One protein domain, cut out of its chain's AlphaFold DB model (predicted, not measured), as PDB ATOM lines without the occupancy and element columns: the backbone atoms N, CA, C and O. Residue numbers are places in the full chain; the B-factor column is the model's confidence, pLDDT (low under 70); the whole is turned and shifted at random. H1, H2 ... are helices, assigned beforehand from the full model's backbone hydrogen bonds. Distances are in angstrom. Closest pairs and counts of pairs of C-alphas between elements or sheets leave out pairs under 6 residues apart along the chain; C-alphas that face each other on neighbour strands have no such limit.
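AT A GLANCE: This is residues 123 to 255 of the 270 residues of an uncharacterized protein of Tautonia plasticadhaerens (UniProt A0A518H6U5). Four helices, H8, H7, H5 and H3, lie side by side in a ring; H6 packs outside H5 and H7, making a bundle of five. H4 packs on H5, H2 on H3 and H4, and short H1 on H3, while H9 turns off at the end of H8. The printed part has 133 residues with nine named helices, H1 to H9 in chain order, and no named strand: all helix. It is compact, with radius of gyration of the C-alphas 13.5 A and spans of 36 by 32 by 26 A.

IN THESE COORDINATES: H8, residues 229 to 246, is longest at 25.5 A, beginning at C-alpha 229 (42.604, -12.418, 25.972). H7 is 214 to 224, H6 197 to 208, H5 179 to 192 (19.7 A), H4 167 to 174. H3, 145 to 160 (22.8 A), has a kink of 29 degrees near residue 152. H2 is 130 to 138; H1, 123 to 126, begins at C-alpha 123 (34.409, -2.298, 27.931). H9 is 248 to 255.

HOW THE PARTS SIT: Closest C-alphas are quoted. H8 and H7 touch, a hairpin at 16 degrees (Arg 232, Ala 223, 4.6 A). H7 touches H5 (Leu 220, Tyr 187, 6.5 A); H5 touches H3, the same way at 15 degrees (Thr 188, Ala 156, 4.7 A). H3, the hub, touches H8 with residues 157 to 160 alone (Tyr 157, Val 233, 7.0 A). H6 touches H5 (His 199, Arg 186, 5.2 A). H4 touches H5 (Ala 174, Ala 182, 4.1 A); H2 touches H4 (Ser 138, Pro 169, 5.5 A); H1 touches H3 (Pro 123, Pro 154, 4.0 A). H9 and H8 touch only at the corner (Ala 250, Arg 244, 5.3 A). Every O i to N i+4 pair is within hydrogen-bond range in H2, H4, H5, H6, H7 and H8, against 9 of 12 in H3 and 2 of 4 in H9; H1 is too short.

THE WHOLE: The farthest C-alphas, Tyr 195 and Ser 255, are 41.7 A apart. The printed part has no cut and no long link; no printed residue is under 70.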
ATOM      1  N   PRO A 123      33.951  -2.085  26.552       88.69
ATOM      2  CA  PRO A 123      34.409  -2.298  27.931       88.69
ATOM      3  C   PRO A 123      34.733  -0.993  28.676       88.69
ATOM      4  O   PRO A 123      34.416  -0.864  29.859       88.69
ATOM      5  N   GLU A 124      35.247   0.010  27.959       90.38
ATOM      6  CA  GLU A 124      35.620   1.332  28.474       90.38
ATOM      7  C   GLU A 124      34.423   2.082  29.074       90.38
ATOM      8  O   GLU A 124      34.595   2.955  29.921       90.38
ATOM      9  N   ALA A 125      33.186   1.714  28.708       89.94
ATOM     10  CA  ALA A 125      31.981   2.279  29.314       89.94
ATOM     11  C   ALA A 125      31.934   2.093  30.841       89.94
ATOM     12  O   ALA A 125      31.294   2.891  31.526       89.94
ATOM     13  N   ALA A 126      32.587   1.049  31.356       88.38
ATOM     14  CA  ALA A 126      32.687   0.769  32.781       88.38
ATOM     15  C   ALA A 126      34.003   1.261  33.412       88.38
ATOM     16  O   ALA A 126      34.121   1.210  34.630       88.38
ATOM     17  N   GLU A 127      34.987   1.727  32.638       86.31
ATOM     18  CA  GLU A 127      36.314   2.088  33.163       86.31
ATOM     19  C   GLU A 127      36.347   3.473  33.817       86.31
ATOM     20  O   GLU A 127      37.016   3.648  34.836       86.31
ATOM     21  N   ASP A 128      35.597   4.437  33.275       82.31
ATOM     22  CA  ASP A 128      35.584   5.823  33.766       82.31
ATOM     23  C   ASP A 128      35.007   5.948  35.192       82.31
ATOM     24  O   ASP A 128      35.476   6.751  35.999       82.31
ATOM     25  N   ASP A 129      33.981   5.152  35.510       85.56
ATOM     26  CA  ASP A 129      33.358   5.065  36.838       85.56
ATOM     27  C   ASP A 129      32.852   3.634  37.102       85.56
ATOM     28  O   ASP A 129      31.646   3.371  37.018       85.56
ATOM     29  N   PRO A 130      33.744   2.680  37.441       85.31
ATOM     30  CA  PRO A 130      33.376   1.270  37.604       85.31
ATOM     31  C   PRO A 130      32.320   1.060  38.682       85.31
ATOM     32  O   PRO A 130      31.449   0.192  38.569       85.31
ATOM     33  N   ARG A 131      32.363   1.892  39.727       86.94
ATOM     34  CA  ARG A 131      31.434   1.820  40.848       86.94
ATOM     35  C   ARG A 131      30.067   2.372  40.502       86.94
ATOM     36  O   ARG A 131      29.069   1.694  40.760       86.94
ATOM     37  N   GLY A 132      30.004   3.579  39.948       88.50
ATOM     38  CA  GLY A 132      28.746   4.166  39.503       88.50
ATOM     39  C   GLY A 132      28.100   3.330  38.407       88.50
ATOM     40  O   GLY A 132      26.895   3.091  38.468       88.50
ATOM     41  N   TYR A 133      28.899   2.783  37.488       91.69
ATOM     42  CA  TYR A 133      28.422   1.881  36.446       91.69
ATOM     43  C   TYR A 133      27.834   0.594  37.039       91.69
ATOM     44  O   TYR A 133      26.669   0.287  36.793       91.69
ATOM     45  N   ALA A 134      28.570  -0.129  37.891       91.12
ATOM     46  CA  ALA A 134      28.076  -1.356  38.524       91.12
ATOM     47  C   ALA A 134      26.783  -1.132  39.332       91.12
ATOM     48  O   ALA A 134      25.860  -1.948  39.266       91.12
ATOM     49  N   LEU A 135      26.687  -0.007  40.051       90.38
ATOM     50  CA  LEU A 135      25.472   0.392  40.766       90.38
ATOM     51  C   LEU A 135      24.315   0.718  39.817       90.38
ATOM     52  O   LEU A 135      23.182   0.341  40.103       90.38
ATOM     53  N   ALA A 136      24.579   1.404  38.704       88.94
ATOM     54  CA  ALA A 136      23.563   1.710  37.702       88.94
ATOM     55  C   ALA A 136      23.000   0.430  37.067       88.94
ATOM     56  O   ALA A 136      21.792   0.331  36.866       88.94
ATOM     57  N   VAL A 137      23.851  -0.570  36.814       90.62
ATOM     58  CA  VAL A 137      23.430  -1.873  36.284       90.62
ATOM     59  C   VAL A 137      22.612  -2.665  37.306       90.62
ATOM     60  O   VAL A 137      21.543  -3.182  36.962       90.62
ATOM     61  N   SER A 138      23.058  -2.745  38.568       88.81
ATOM     62  CA  SER A 138      22.315  -3.502  39.587       88.81
ATOM     63  C   SER A 138      20.969  -2.851  39.907       88.81
ATOM     64  O   SER A 138      19.938  -3.524  39.925       88.81
ATOM     65  N   ARG A 139      20.941  -1.519  40.032       86.19
ATOM     66  CA  ARG A 139      19.756  -0.739  40.424       86.19
ATOM     67  C   ARG A 139      18.924  -0.211  39.259       86.19
ATOM     68  O   ARG A 139      18.154   0.728  39.447       86.19
ATOM     69  N   ALA A 140      19.044  -0.796  38.070       79.69
ATOM     70  CA  ALA A 140      18.196  -0.483  36.918       79.69
ATOM     71  C   ALA A 140      16.733  -0.944  37.143       79.69
ATOM     72  O   ALA A 140      16.240  -1.875  36.505       79.69
ATOM     73  N   GLU A 141      16.039  -0.343  38.107       74.12
ATOM     74  CA  GLU A 141      14.682  -0.709  38.507       74.12
ATOM     75  C   GLU A 141      13.686  -0.470  37.362       74.12
ATOM     76  O   GLU A 141      13.794   0.500  36.606       74.12
ATOM     77  N   GLY A 142      12.743  -1.400  37.188       80.94
ATOM     78  CA  GLY A 142      11.745  -1.346  36.113       80.94
ATOM     79  C   GLY A 142      12.304  -1.540  34.698       80.94
ATOM     80  O   GLY A 142      11.563  -1.383  33.729       80.94
ATOM     81  N   ARG A 143      13.595  -1.869  34.549       88.81
ATOM     82  CA  ARG A 143      14.205  -2.179  33.250       88.81
ATOM     83  C   ARG A 143      14.124  -3.671  32.938       88.81
ATOM     84  O   ARG A 143      14.212  -4.482  33.859       88.81
ATOM     85  N   PRO A 144      13.989  -4.036  31.652       92.88
ATOM     86  CA  PRO A 144      13.928  -5.433  31.260       92.88
ATOM     87  C   PRO A 144      15.286  -6.119  31.444       92.88
ATOM     88  O   PRO A 144      16.338  -5.515  31.221       92.88
ATOM     89  N   ASP A 145      15.266  -7.406  31.781       94.94
ATOM     90  CA  ASP A 145      16.485  -8.165  32.093       94.94
ATOM     91  C   ASP A 145      17.446  -8.283  30.912       94.94
ATOM     92  O   ASP A 145      18.662  -8.254  31.095       94.94
ATOM     93  N   TRP A 146      16.925  -8.280  29.681       94.56
ATOM     94  CA  TRP A 146      17.771  -8.239  28.487       94.56
ATOM     95  C   TRP A 146      18.637  -6.973  28.429       94.56
ATOM     96  O   TRP A 146      19.760  -7.032  27.936       94.56
ATOM     97  N   LEU A 147      18.157  -5.833  28.945       94.94
ATOM     98  CA  LEU A 147      18.946  -4.602  28.973       94.94
ATOM     99  C   LEU A 147      20.050  -4.723  30.017       94.94
ATOM    100  O   LEU A 147      21.204  -4.422  29.730       94.94
ATOM    101  N   ARG A 148      19.706  -5.217  31.209       95.19
ATOM    102  CA  ARG A 148      20.663  -5.462  32.292       95.19
ATOM    103  C   ARG A 148      21.779  -6.417  31.853       95.19
ATOM    104  O   ARG A 148      22.938  -6.150  32.146       95.19
ATOM    105  N   LEU A 149      21.453  -7.456  31.081       95.12
ATOM    106  CA  LEU A 149      22.430  -8.350  30.448       95.12
ATOM    107  C   LEU A 149      23.403  -7.608  29.527       95.12
ATOM    108  O   LEU A 149      24.612  -7.807  29.623       95.12
ATOM    109  N   LEU A 150      22.899  -6.734  28.651       95.25
ATOM    110  CA  LEU A 150      23.757  -5.955  27.755       95.25
ATOM    111  C   LEU A 150      24.648  -4.971  28.518       95.25
ATOM    112  O   LEU A 150      25.796  -4.779  28.132       95.25
ATOM    113  N   LEU A 151      24.156  -4.393  29.614       95.06
ATOM    114  CA  LEU A 151      24.952  -3.512  30.469       95.06
ATOM    115  C   LEU A 151      25.951  -4.280  31.353       95.06
ATOM    116  O   LEU A 151      26.967  -3.728  31.750       95.06
ATOM    117  N   LEU A 152      25.722  -5.563  31.645       95.25
ATOM    118  CA  LEU A 152      26.700  -6.400  32.352       95.25
ATOM    119  C   LEU A 152      27.928  -6.731  31.501       95.25
ATOM    120  O   LEU A 152      29.002  -6.977  32.048       95.25
ATOM    121  N   ARG A 153      27.781  -6.729  30.173       95.00
ATOM    122  CA  ARG A 153      28.852  -7.089  29.243       95.00
ATOM    123  C   ARG A 153      30.111  -6.239  29.448       95.00
ATOM    124  O   ARG A 153      31.137  -6.853  29.728       95.00
ATOM    125  N   PRO A 154      30.081  -4.890  29.395       95.25
ATOM    126  CA  PRO A 154      31.271  -4.073  29.647       95.25
ATOM    127  C   PRO A 154      32.019  -4.428  30.937       95.25
ATOM    128  O   PRO A 154      33.242  -4.520  30.921       95.25
ATOM    129  N   LEU A 155      31.298  -4.731  32.024       95.12
ATOM    130  CA  LEU A 155      31.904  -5.174  33.285       95.12
ATOM    131  C   LEU A 155      32.586  -6.544  33.153       95.12
ATOM    132  O   LEU A 155      33.672  -6.734  33.692       95.12
ATOM    133  N   ALA A 156      31.982  -7.486  32.427       95.25
ATOM    134  CA  ALA A 156      32.554  -8.809  32.179       95.25
ATOM    135  C   ALA A 156      33.826  -8.750  31.314       95.25
ATOM    136  O   ALA A 156      34.805  -9.434  31.617       95.25
ATOM    137  N   TYR A 157      33.842  -7.916  30.266       93.94
ATOM    138  CA  TYR A 157      35.055  -7.685  29.469       93.94
ATOM    139  C   TYR A 157      36.130  -6.971  30.302       93.94
ATOM    140  O   TYR A 157      37.277  -7.417  30.329       93.94
ATOM    141  N   GLY A 158      35.747  -5.919  31.036       92.25
ATOM    142  CA  GLY A 158      36.647  -5.158  31.904       92.25
ATOM    143  C   GLY A 158      37.265  -6.006  33.019       92.25
ATOM    144  O   GLY A 158      38.452  -5.866  33.302       92.25
ATOM    145  N   ALA A 159      36.514  -6.948  33.603       92.44
ATOM    146  CA  ALA A 159      37.032  -7.871  34.615       92.44
ATOM    147  C   ALA A 159      38.235  -8.675  34.097       92.44
ATOM    148  O   ALA A 159      39.251  -8.771  34.782       92.44
ATOM    149  N   GLY A 160      38.149  -9.188  32.865       89.06
ATOM    150  CA  GLY A 160      39.250  -9.910  32.227       89.06
ATOM    151  C   GLY A 160      40.457  -9.025  31.897       89.06
ATOM    152  O   GLY A 160      41.582  -9.513  31.877       89.06
ATOM    153  N   ALA A 161      40.238  -7.727  31.674       88.44
ATOM    154  CA  ALA A 161      41.298  -6.734  31.484       88.44
ATOM    155  C   ALA A 161      41.916  -6.232  32.809       88.44
ATOM    156  O   ALA A 161      42.837  -5.418  32.796       88.44
ATOM    157  N   GLY A 162      41.433  -6.715  33.961       87.38
ATOM    158  CA  GLY A 162      41.915  -6.312  35.284       87.38
ATOM    159  C   GLY A 162      41.271  -5.037  35.835       87.38
ATOM    160  O   GLY A 162      41.805  -4.451  36.779       87.38
ATOM    161  N   ALA A 163      40.136  -4.599  35.281       87.44
ATOM    162  CA  ALA A 163      39.386  -3.471  35.818       87.44
ATOM    163  C   ALA A 163      38.906  -3.757  37.251       87.44
ATOM    164  O   ALA A 163      38.526  -4.878  37.604       87.44
ATOM    165  N   ALA A 164      38.894  -2.721  38.090       86.44
ATOM    166  CA  ALA A 164      38.430  -2.829  39.467       86.44
ATOM    167  C   ALA A 164      36.895  -2.921  39.508       86.44
ATOM    168  O   ALA A 164      36.200  -1.907  39.534       86.44
ATOM    169  N   ILE A 165      36.361  -4.145  39.512       89.19
ATOM    170  CA  ILE A 165      34.915  -4.382  39.567       89.19
ATOM    171  C   ILE A 165      34.402  -4.355  41.010       89.19
ATOM    172  O   ILE A 165      34.858  -5.111  41.876       89.19
ATOM    173  N   GLU A 166      33.383  -3.530  41.250       90.31
ATOM    174  CA  GLU A 166      32.697  -3.464  42.536       90.31
ATOM    175  C   GLU A 166      31.929  -4.752  42.849       90.31
ATOM    176  O   GLU A 166      30.966  -5.129  42.181       90.31
ATOM    177  N   GLN A 167      32.331  -5.410  43.932       90.88
ATOM    178  CA  GLN A 167      31.846  -6.745  44.281       90.88
ATOM    179  C   GLN A 167      30.402  -6.744  44.799       90.88
ATOM    180  O   GLN A 167      29.677  -7.709  44.588       90.88
ATOM    181  N   GLY A 168      29.981  -5.686  45.502       92.69
ATOM    182  CA  GLY A 168      28.652  -5.601  46.123       92.69
ATOM    183  C   GLY A 168      27.511  -5.697  45.102       92.69
ATOM    184  O   GLY A 168      26.757  -6.667  45.153       92.69
ATOM    185  N   PRO A 169      27.427  -4.763  44.136       93.75
ATOM    186  CA  PRO A 169      26.416  -4.796  43.077       93.75
ATOM    187  C   PRO A 169      26.455  -6.084  42.246       93.75
ATOM    188  O   PRO A 169      25.416  -6.598  41.846       93.75
ATOM    189  N   MET A 170      27.647  -6.641  42.003       94.38
ATOM    190  CA  MET A 170      27.770  -7.895  41.258       94.38
ATOM    191  C   MET A 170      27.233  -9.099  42.037       94.38
ATOM    192  O   MET A 170      26.657  -9.995  41.431       94.38
ATOM    193  N   ARG A 171      27.368  -9.128  43.370       94.81
ATOM    194  CA  ARG A 171      26.746 -10.174  44.201       94.81
ATOM    195  C   ARG A 171      25.225 -10.076  44.185       94.81
ATOM    196  O   ARG A 171      24.581 -11.098  44.011       94.81
ATOM    197  N   GLU A 172      24.671  -8.865  44.273       93.88
ATOM    198  CA  GLU A 172      23.222  -8.647  44.112       93.88
ATOM    199  C   GLU A 172      22.724  -9.201  42.765       93.88
ATOM    200  O   GLU A 172      21.681  -9.843  42.698       93.88
ATOM    201  N   LEU A 173      23.500  -9.002  41.693       94.75
ATOM    202  CA  LEU A 173      23.181  -9.532  40.367       94.75
ATOM    203  C   LEU A 173      23.411 -11.044  40.229       94.75
ATOM    204  O   LEU A 173      22.722 -11.688  39.445       94.75
ATOM    205  N   ALA A 174      24.343 -11.632  40.980       95.75
ATOM    206  CA  ALA A 174      24.588 -13.078  40.982       95.75
ATOM    207  C   ALA A 174      23.439 -13.889  41.614       95.75
ATOM    208  O   ALA A 174      23.322 -15.091  41.344       95.75
ATOM    209  N   ASP A 175      22.605 -13.216  42.411       95.06
ATOM    210  CA  ASP A 175      21.384 -13.731  43.038       95.06
ATOM    211  C   ASP A 175      20.107 -13.260  42.303       95.06
ATOM    212  O   ASP A 175      18.992 -13.398  42.813       95.06
ATOM    213  N   HIS A 176      20.249 -12.682  41.104       95.19
ATOM    214  CA  HIS A 176      19.129 -12.151  40.330       95.19
ATOM    215  C   HIS A 176      18.156 -13.267  39.883       95.19
ATOM    216  O   HIS A 176      18.611 -14.353  39.518       95.19
ATOM    217  N   PRO A 177      16.826 -13.019  39.847       94.56
ATOM    218  CA  PRO A 177      15.839 -14.026  39.436       94.56
ATOM    219  C   PRO A 177      16.007 -14.534  38.000       94.56
ATOM    220  O   PRO A 177      15.686 -15.685  37.716       94.56
ATOM    221  N   ASP A 178      16.488 -13.675  37.098       95.69
ATOM    222  CA  ASP A 178      16.862 -14.082  35.740       95.69
ATOM    223  C   ASP A 178      18.191 -14.872  35.740       95.69
ATOM    224  O   ASP A 178      19.231 -14.305  36.100       95.69
ATOM    225  N   PRO A 179      18.200 -16.150  35.308       96.06
ATOM    226  CA  PRO A 179      19.397 -16.984  35.371       96.06
ATOM    227  C   PRO A 179      20.528 -16.508  34.461       96.06
ATOM    228  O   PRO A 179      21.695 -16.673  34.809       96.06
ATOM    229  N   ALA A 180      20.228 -15.898  33.309       97.06
ATOM    230  CA  ALA A 180      21.278 -15.385  32.439       97.06
ATOM    231  C   ALA A 180      21.998 -14.208  33.113       97.06
ATOM    232  O   ALA A 180      23.230 -14.163  33.088       97.06
ATOM    233  N   VAL A 181      21.260 -13.289  33.752       97.00
ATOM    234  CA  VAL A 181      21.844 -12.183  34.535       97.00
ATOM    235  C   VAL A 181      22.748 -12.737  35.635       97.00
ATOM    236  O   VAL A 181      23.897 -12.305  35.757       97.00
ATOM    237  N   ALA A 182      22.266 -13.740  36.374       97.06
ATOM    238  CA  ALA A 182      23.032 -14.389  37.430       97.06
ATOM    239  C   ALA A 182      24.330 -15.031  36.907       97.06
ATOM    240  O   ALA A 182      25.389 -14.856  37.513       97.06
ATOM    241  N   LEU A 183      24.287 -15.729  35.768       97.81
ATOM    242  CA  LEU A 183      25.461 -16.367  35.163       97.81
ATOM    243  C   LEU A 183      26.517 -15.349  34.716       97.81
ATOM    244  O   LEU A 183      27.695 -15.517  35.034       97.81
ATOM    245  N   TRP A 184      26.109 -14.269  34.044       97.75
ATOM    246  CA  TRP A 184      27.025 -13.194  33.647       97.75
ATOM    247  C   TRP A 184      27.658 -12.507  34.863       97.75
ATOM    248  O   TRP A 184      28.864 -12.271  34.876       97.75
ATOM    249  N   ALA A 185      26.882 -12.241  35.916       97.00
ATOM    250  CA  ALA A 185      27.409 -11.656  37.145       97.00
ATOM    251  C   ALA A 185      28.391 -12.595  37.872       97.00
ATOM    252  O   ALA A 185      29.441 -12.148  38.339       97.00
ATOM    253  N   ARG A 186      28.101 -13.904  37.925       97.12
ATOM    254  CA  ARG A 186      29.009 -14.921  38.491       97.12
ATOM    255  C   ARG A 186      30.309 -15.024  37.702       97.12
ATOM    256  O   ARG A 186      31.365 -15.085  38.325       97.12
ATOM    257  N   TYR A 187      30.243 -14.994  36.370       97.50
ATOM    258  CA  TYR A 187      31.430 -14.925  35.517       97.50
ATOM    259  C   TYR A 187      32.285 -13.698  35.862       97.50
ATOM    260  O   TYR A 187      33.465 -13.839  36.173       97.50
ATOM    261  N   THR A 188      31.681 -12.505  35.903       96.38
ATOM    262  CA  THR A 188      32.386 -11.256  36.230       96.38
ATOM    263  C   THR A 188      33.037 -11.314  37.616       96.38
ATOM    264  O   THR A 188      34.186 -10.905  37.782       96.38
ATOM    265  N   LEU A 189      32.343 -11.867  38.618       95.50
ATOM    266  CA  LEU A 189      32.892 -12.068  39.964       95.50
ATOM    267  C   LEU A 189      34.067 -13.052  39.975       95.50
ATOM    268  O   LEU A 189      35.084 -12.757  40.601       95.50
ATOM    269  N   ALA A 190      33.937 -14.192  39.291       95.56
ATOM    270  CA  ALA A 190      34.993 -15.198  39.199       95.56
ATOM    271  C   ALA A 190      36.251 -14.641  38.515       95.56
ATOM    272  O   ALA A 190      37.358 -14.830  39.021       95.56
ATOM    273  N   GLU A 191      36.080 -13.896  37.421       95.00
ATOM    274  CA  GLU A 191      37.196 -13.306  36.679       95.00
ATOM    275  C   GLU A 191      37.870 -12.177  37.475       95.00
ATOM    276  O   GLU A 191      39.096 -12.136  37.579       95.00
ATOM    277  N   SER A 192      37.080 -11.313  38.128       91.62
ATOM    278  CA  SER A 192      37.596 -10.190  38.931       91.62
ATOM    279  C   SER A 192      38.372 -10.620  40.184       91.62
ATOM    280  O   SER A 192      39.177  -9.852  40.712       91.62
ATOM    281  N   ASN A 193      38.141 -11.837  40.685       87.81
ATOM    282  CA  ASN A 193      38.829 -12.370  41.855       87.81
ATOM    283  C   ASN A 193      39.086 -13.874  41.721       87.81
ATOM    284  O   ASN A 193      38.395 -14.702  42.319       87.81
ATOM    285  N   ARG A 194      40.170 -14.216  41.017       78.69
ATOM    286  CA  ARG A 194      40.594 -15.604  40.763       78.69
ATOM    287  C   ARG A 194      40.880 -16.432  42.024       78.69
ATOM    288  O   ARG A 194      40.908 -17.658  41.954       78.69
ATOM    289  N   TYR A 195      41.083 -15.801  43.183       80.38
ATOM    290  CA  TYR A 195      41.256 -16.515  44.455       80.38
ATOM    291  C   TYR A 195      39.919 -16.957  45.070       80.38
ATOM    292  O   TYR A 195      39.888 -17.889  45.879       80.38
ATOM    293  N   ASN A 196      38.805 -16.323  44.692       81.25
ATOM    294  CA  ASN A 196      37.471 -16.692  45.145       81.25
ATOM    295  C   ASN A 196      36.819 -17.699  44.186       81.25
ATOM    296  O   ASN A 196      36.123 -17.342  43.239       81.25
ATOM    297  N   THR A 197      36.985 -18.984  44.495       89.88
ATOM    298  CA  THR A 197      36.466 -20.085  43.665       89.88
ATOM    299  C   THR A 197      34.961 -20.336  43.800       89.88
ATOM    300  O   THR A 197      34.441 -21.224  43.132       89.88
ATOM    301  N   ILE A 198      34.236 -19.602  44.657       94.00
ATOM    302  CA  ILE A 198      32.801 -19.852  44.892       94.00
ATOM    303  C   ILE A 198      31.998 -19.662  43.598       94.00
ATOM    304  O   ILE A 198      31.211 -20.532  43.232       94.00
ATOM    305  N   HIS A 199      32.223 -18.553  42.891       93.25
ATOM    306  CA  HIS A 199      31.467 -18.227  41.678       93.25
ATOM    307  C   HIS A 199      31.894 -19.072  40.472       93.25
ATOM    308  O   HIS A 199      31.034 -19.473  39.693       93.25
ATOM    309  N   ASP A 200      33.180 -19.427  40.374       94.44
ATOM    310  CA  ASP A 200      33.692 -20.392  39.389       94.44
ATOM    311  C   ASP A 200      33.029 -21.770  39.560       94.44
ATOM    312  O   ASP A 200      32.449 -22.313  38.621       94.44
ATOM    313  N   LYS A 201      33.005 -22.308  40.788       95.62
ATOM    314  CA  LYS A 201      32.348 -23.594  41.079       95.62
ATOM    315  C   LYS A 201      30.854 -23.574  40.771       95.62
ATOM    316  O   LYS A 201      30.353 -24.542  40.211       95.62
ATOM    317  N   ALA A 202      30.156 -22.494  41.123       94.69
ATOM    318  CA  ALA A 202      28.736 -22.344  40.813       94.69
ATOM    319  C   ALA A 202      28.492 -22.322  39.296       94.69
ATOM    320  O   ALA A 202      27.606 -23.019  38.811       94.69
ATOM    321  N   LEU A 203      29.311 -21.582  38.541       94.88
ATOM    322  CA  LEU A 203      29.209 -21.507  37.084       94.88
ATOM    323  C   LEU A 203      29.460 -22.872  36.421       94.88
ATOM    324  O   LEU A 203      28.725 -23.262  35.518       94.88
ATOM    325  N   ARG A 204      30.459 -23.624  36.900       96.94
ATOM    326  CA  ARG A 204      30.749 -24.985  36.417       96.94
ATOM    327  C   ARG A 204      29.671 -25.999  36.780       96.94
ATOM    328  O   ARG A 204      29.432 -26.901  35.986       96.94
ATOM    329  N   SER A 205      29.043 -25.864  37.949       95.69
ATOM    330  CA  SER A 205      27.901 -26.703  38.326       95.69
ATOM    331  C   SER A 205      26.762 -26.521  37.328       95.69
ATOM    332  O   SER A 205      26.311 -27.499  36.752       95.69
ATOM    333  N   GLU A 206      26.383 -25.271  37.042       95.12
ATOM    334  CA  GLU A 206      25.285 -24.976  36.114       95.12
ATOM    335  C   GLU A 206      25.588 -25.418  34.671       95.12
ATOM    336  O   GLU A 206      24.687 -25.784  33.923       95.12
ATOM    337  N   ALA A 207      26.864 -25.395  34.270       95.06
ATOM    338  CA  ALA A 207      27.299 -25.901  32.967       95.06
ATOM    339  C   ALA A 207      27.190 -27.433  32.845       95.06
ATOM    340  O   ALA A 207      27.147 -27.947  31.732       95.06
ATOM    341  N   GLY A 208      27.186 -28.157  33.970       90.62
ATOM    342  CA  GLY A 208      27.026 -29.612  34.015       90.62
ATOM    343  C   GLY A 208      25.577 -30.086  34.155       90.62
ATOM    344  O   GLY A 208      25.338 -31.289  34.062       90.62
ATOM    345  N   ASP A 209      24.635 -29.171  34.382       91.75
ATOM    346  CA  ASP A 209      23.213 -29.474  34.536       91.75
ATOM    347  C   ASP A 209      22.490 -29.482  33.174       91.75
ATOM    348  O   ASP A 209      22.877 -28.778  32.246       91.75
ATOM    349  N   ASP A 210      21.368 -30.201  33.053       90.56
ATOM    350  CA  ASP A 210      20.526 -30.224  31.835       90.56
ATOM    351  C   ASP A 210      19.554 -29.018  31.752       90.56
ATOM    352  O   ASP A 210      18.431 -29.105  31.244       90.56
ATOM    353  N   GLY A 211      19.954 -27.875  32.313       92.00
ATOM    354  CA  GLY A 211      19.125 -26.674  32.410       92.00
ATOM    355  C   GLY A 211      19.016 -25.882  31.095       92.00
ATOM    356  O   GLY A 211      19.888 -25.967  30.229       92.00
ATOM    357  N   PRO A 212      17.997 -25.008  30.946       93.31
ATOM    358  CA  PRO A 212      17.814 -24.190  29.739       93.31
ATOM    359  C   PRO A 212      18.964 -23.200  29.475       93.31
ATOM    360  O   PRO A 212      19.122 -22.727  28.352       93.31
ATOM    361  N   TYR A 213      19.774 -22.898  30.497       95.38
ATOM    362  CA  TYR A 213      20.927 -21.998  30.419       95.38
ATOM    363  C   TYR A 213      22.282 -22.721  30.494       95.38
ATOM    364  O   TYR A 213      23.317 -22.054  30.516       95.38
ATOM    365  N   ALA A 214      22.303 -24.059  30.471       96.06
ATOM    366  CA  ALA A 214      23.535 -24.849  30.539       96.06
ATOM    367  C   ALA A 214      24.516 -24.487  29.413       96.06
ATOM    368  O   ALA A 214      25.699 -24.261  29.656       96.06
ATOM    369  N   GLY A 215      24.003 -24.299  28.190       97.00
ATOM    370  CA  GLY A 215      24.818 -23.868  27.050       97.00
ATOM    371  C   GLY A 215      25.459 -22.485  27.240       97.00
ATOM    372  O   GLY A 215      26.597 -22.277  26.826       97.00
ATOM    373  N   LEU A 216      24.775 -21.544  27.903       97.88
ATOM    374  CA  LEU A 216      25.366 -20.244  28.247       97.88
ATOM    375  C   LEU A 216      26.461 -20.401  29.304       97.88
ATOM    376  O   LEU A 216      27.546 -19.839  29.148       97.88
ATOM    377  N   ALA A 217      26.185 -21.174  30.356       98.06
ATOM    378  CA  ALA A 217      27.149 -21.452  31.410       98.06
ATOM    379  C   ALA A 217      28.419 -22.110  30.842       98.06
ATOM    380  O   ALA A 217      29.522 -21.669  31.158       98.06
ATOM    381  N   GLU A 218      28.289 -23.072  29.924       98.19
ATOM    382  CA  GLU A 218      29.420 -23.718  29.249       98.19
ATOM    383  C   GLU A 218      30.273 -22.721  28.445       98.19
ATOM    384  O   GLU A 218      31.506 -22.767  28.492       98.19
ATOM    385  N   ILE A 219      29.652 -21.786  27.715       98.50
ATOM    386  CA  ILE A 219      30.392 -20.732  27.000       98.50
ATOM    387  C   ILE A 219      31.179 -19.857  27.991       98.50
ATOM    388  O   ILE A 219      32.353 -19.575  27.749       98.50
ATOM    389  N   LEU A 220      30.566 -19.462  29.111       98.12
ATOM    390  CA  LEU A 220      31.209 -18.618  30.123       98.12
ATOM    391  C   LEU A 220      32.330 -19.356  30.877       98.12
ATOM    392  O   LEU A 220      33.367 -18.759  31.152       98.12
ATOM    393  N   VAL A 221      32.188 -20.657  31.148       97.94
ATOM    394  CA  VAL A 221      33.280 -21.487  31.694       97.94
ATOM    395  C   VAL A 221      34.453 -21.541  30.715       97.94
ATOM    396  O   VAL A 221      35.596 -21.324  31.113       97.94
ATOM    397  N   ARG A 222      34.187 -21.742  29.416       97.94
ATOM    398  CA  ARG A 222      35.235 -21.702  28.381       97.94
ATOM    399  C   ARG A 222      35.911 -20.332  28.284       97.94
ATOM    400  O   ARG A 222      37.084 -20.278  27.929       97.94
ATOM    401  N   ALA A 223      35.198 -19.246  28.590       97.62
ATOM    402  CA  ALA A 223      35.782 -17.912  28.686       97.62
ATOM    403  C   ALA A 223      36.716 -17.777  29.907       97.62
ATOM    404  O   ALA A 223      37.815 -17.258  29.750       97.62
ATOM    405  N   LEU A 224      36.334 -18.297  31.085       95.81
ATOM    406  CA  LEU A 224      37.202 -18.310  32.279       95.81
ATOM    407  C   LEU A 224      38.471 -19.149  32.069       95.81
ATOM    408  O   LEU A 224      39.546 -18.794  32.545       95.81
ATOM    409  N   ASP A 225      38.349 -20.266  31.350       96.00
ATOM    410  CA  ASP A 225      39.463 -21.181  31.077       96.00
ATOM    411  C   ASP A 225      40.394 -20.685  29.948       96.00
ATOM    412  O   ASP A 225      41.460 -21.267  29.707       96.00
ATOM    413  N   ALA A 226      40.019 -19.610  29.244       96.31
ATOM    414  CA  ALA A 226      40.798 -19.060  28.146       96.31
ATOM    415  C   ALA A 226      42.106 -18.428  28.650       96.31
ATOM    416  O   ALA A 226      42.125 -17.553  29.514       96.31
ATOM    417  N   ARG A 227      43.234 -18.861  28.071       91.94
ATOM    418  CA  ARG A 227      44.570 -18.346  28.423       91.94
ATOM    419  C   ARG A 227      44.914 -17.035  27.726       91.94
ATOM    420  O   ARG A 227      45.695 -16.261  28.268       91.94
ATOM    421  N   ALA A 228      44.401 -16.850  26.513       94.50
ATOM    422  CA  ALA A 228      44.612 -15.659  25.705       94.50
ATOM    423  C   ALA A 228      43.399 -14.733  25.817       94.50
ATOM    424  O   ALA A 228      42.258 -15.199  25.836       94.50
ATOM    425  N   ASP A 229      43.657 -13.428  25.854       93.12
ATOM    426  CA  ASP A 229      42.604 -12.418  25.972       93.12
ATOM    427  C   ASP A 229      41.665 -12.438  24.760       93.12
ATOM    428  O   ASP A 229      40.449 -12.410  24.939       93.12
ATOM    429  N   ASP A 230      42.203 -12.601  23.549       95.00
ATOM    430  CA  ASP A 230      41.410 -12.684  22.314       95.00
ATOM    431  C   ASP A 230      40.436 -13.873  22.326       95.00
ATOM    432  O   ASP A 230      39.271 -13.736  21.945       95.00
ATOM    433  N   ASP A 231      40.879 -15.033  22.824       96.56
ATOM    434  CA  ASP A 231      40.025 -16.216  22.963       96.56
ATOM    435  C   ASP A 231      38.906 -15.960  23.977       96.56
ATOM    436  O   ASP A 231      37.749 -16.296  23.719       96.56
ATOM    437  N   ARG A 232      39.221 -15.327  25.115       96.31
ATOM    438  CA  ARG A 232      38.225 -14.956  26.131       96.31
ATOM    439  C   ARG A 232      37.175 -14.011  25.545       96.31
ATOM    440  O   ARG A 232      35.980 -14.269  25.686       96.31
ATOM    441  N   VAL A 233      37.608 -12.957  24.850       95.69
ATOM    442  CA  VAL A 233      36.730 -11.986  24.175       95.69
ATOM    443  C   VAL A 233      35.822 -12.688  23.164       95.69
ATOM    444  O   VAL A 233      34.607 -12.499  23.202       95.69
ATOM    445  N   ALA A 234      36.368 -13.585  22.336       96.75
ATOM    446  CA  ALA A 234      35.583 -14.340  21.361       96.75
ATOM    447  C   ALA A 234      34.499 -15.222  22.014       96.75
ATOM    448  O   ALA A 234      33.399 -15.363  21.466       96.75
ATOM    449  N   ARG A 235      34.769 -15.796  23.198       97.81
ATOM    450  CA  ARG A 235      33.764 -16.545  23.976       97.81
ATOM    451  C   ARG A 235      32.696 -15.640  24.579       97.81
ATOM    452  O   ARG A 235      31.526 -16.012  24.570       97.81
ATOM    453  N   LEU A 236      33.045 -14.443  25.041       97.00
ATOM    454  CA  LEU A 236      32.052 -13.466  25.505       97.00
ATOM    455  C   LEU A 236      31.153 -12.971  24.357       97.00
ATOM    456  O   LEU A 236      29.942 -12.807  24.537       97.00
ATOM    457  N   ASP A 237      31.695 -12.834  23.147       96.25
ATOM    458  CA  ASP A 237      30.909 -12.536  21.943       96.25
ATOM    459  C   ASP A 237      29.996 -13.709  21.541       96.25
ATOM    460  O   ASP A 237      28.856 -13.517  21.106       96.25
ATOM    461  N   GLU A 238      30.462 -14.952  21.698       97.62
ATOM    462  CA  GLU A 238      29.638 -16.161  21.561       97.62
ATOM    463  C   GLU A 238      28.490 -16.177  22.586       97.62
ATOM    464  O   GLU A 238      27.337 -16.355  22.196       97.62
ATOM    465  N   ALA A 239      28.770 -15.891  23.861       97.50
ATOM    466  CA  ALA A 239      27.767 -15.810  24.925       97.50
ATOM    467  C   ALA A 239      26.728 -14.711  24.650       97.50
ATOM    468  O   ALA A 239      25.530 -14.906  24.856       97.50
ATOM    469  N   THR A 240      27.162 -13.569  24.115       95.50
ATOM    470  CA  THR A 240      26.270 -12.468  23.723       95.50
ATOM    471  C   THR A 240      25.308 -12.898  22.614       95.50
ATOM    472  O   THR A 240      24.098 -12.668  22.698       95.50
ATOM    473  N   ARG A 241      25.827 -13.572  21.579       95.62
ATOM    474  CA  ARG A 241      25.000 -14.128  20.497       95.62
ATOM    475  C   ARG A 241      24.044 -15.200  21.015       95.62
ATOM    476  O   ARG A 241      22.896 -15.239  20.574       95.62
ATOM    477  N   TRP A 242      24.484 -16.020  21.971       96.31
ATOM    478  CA  TRP A 242      23.627 -16.998  22.632       96.31
ATOM    479  C   TRP A 242      22.449 -16.318  23.335       96.31
ATOM    480  O   TRP A 242      21.307 -16.699  23.080       96.31
ATOM    481  N   VAL A 243      22.704 -15.273  24.137       95.38
ATOM    482  CA  VAL A 243      21.660 -14.496  24.835       95.38
ATOM    483  C   VAL A 243      20.662 -13.922  23.837       95.38
ATOM    484  O   VAL A 243      19.458 -14.092  24.010       95.38
ATOM    485  N   ARG A 244      21.142 -13.305  22.753       94.12
ATOM    486  CA  ARG A 244      20.279 -12.736  21.710       94.12
ATOM    487  C   ARG A 244      19.317 -13.764  21.101       94.12
ATOM    488  O   ARG A 244      18.191 -13.404  20.763       94.12
ATOM    489  N   ALA A 245      19.757 -15.013  20.952       94.38
ATOM    490  CA  ALA A 245      18.975 -16.084  20.340       94.38
ATOM    491  C   ALA A 245      18.056 -16.828  21.326       94.38
ATOM    492  O   ALA A 245      16.956 -17.209  20.937       94.38
ATOM    493  N   HIS A 246      18.480 -17.026  22.579       94.81
ATOM    494  CA  HIS A 246      17.816 -17.948  23.512       94.81
ATOM    495  C   HIS A 246      17.157 -17.266  24.715       94.81
ATOM    496  O   HIS A 246      16.221 -17.825  25.282       94.81
ATOM    497  N   HIS A 247      17.590 -16.064  25.113       95.19
ATOM    498  CA  HIS A 247      16.946 -15.360  26.221       95.19
ATOM    499  C   HIS A 247      15.560 -14.856  25.768       95.19
ATOM    500  O   HIS A 247      15.471 -14.141  24.758       95.19
ATOM    501  N   PRO A 248      14.465 -15.180  26.483       93.00
ATOM    502  CA  PRO A 248      13.100 -14.894  26.029       93.00
ATOM    503  C   PRO A 248      12.861 -13.391  25.850       93.00
ATOM    504  O   PRO A 248      12.311 -12.954  24.841       93.00
ATOM    505  N   GLY A 249      13.374 -12.575  26.776       92.75
ATOM    506  CA  GLY A 249      13.286 -11.122  26.667       92.75
ATOM    507  C   GLY A 249      14.076 -10.566  25.480       92.75
ATOM    508  O   GLY A 249      13.587  -9.681  24.792       92.75
ATOM    509  N   ALA A 250      15.263 -11.105  25.189       93.19
ATOM    510  CA  ALA A 250      16.136 -10.569  24.141       93.19
ATOM    511  C   ALA A 250      15.647 -10.964  22.740       93.19
ATOM    512  O   ALA A 250      15.589 -10.132  21.839       93.19
ATOM    513  N   SER A 251      15.248 -12.223  22.564       93.00
ATOM    514  CA  SER A 251      14.721 -12.746  21.299       93.00
ATOM    515  C   SER A 251      13.380 -12.104  20.906       93.00
ATOM    516  O   SER A 251      13.130 -11.868  19.718       93.00
ATOM    517  N   SER A 252      12.541 -11.738  21.884       91.50
ATOM    518  CA  SER A 252      11.269 -11.036  21.644       91.50
ATOM    519  C   SER A 252      11.449  -9.671  20.958       91.50
ATOM    520  O   SER A 252      10.693  -9.330  20.047       91.50
ATOM    521  N   VAL A 253      12.526  -8.944  21.294       91.56
ATOM    522  CA  VAL A 253      12.871  -7.647  20.681       91.56
ATOM    523  C   VAL A 253      13.022  -7.782  19.162       91.56
ATOM    524  O   VAL A 253      12.624  -6.895  18.403       91.56
ATOM    525  N   TRP A 254      13.541  -8.917  18.688       84.50
ATOM    526  CA  TRP A 254      13.819  -9.160  17.271       84.50
ATOM    527  C   TRP A 254      12.661  -9.825  16.517       84.50
ATOM    528  O   TRP A 254      12.489  -9.565  15.327       84.50
ATOM    529  N   SER A 255      11.832 -10.621  17.192       78.94
ATOM    530  CA  SER A 255      10.734 -11.371  16.560       78.94
ATOM    531  C   SER A 255       9.480 -10.529  16.277       78.94
ATOM    532  O   SER A 255       8.811 -10.777  15.279       78.94
TER     533      SER A 255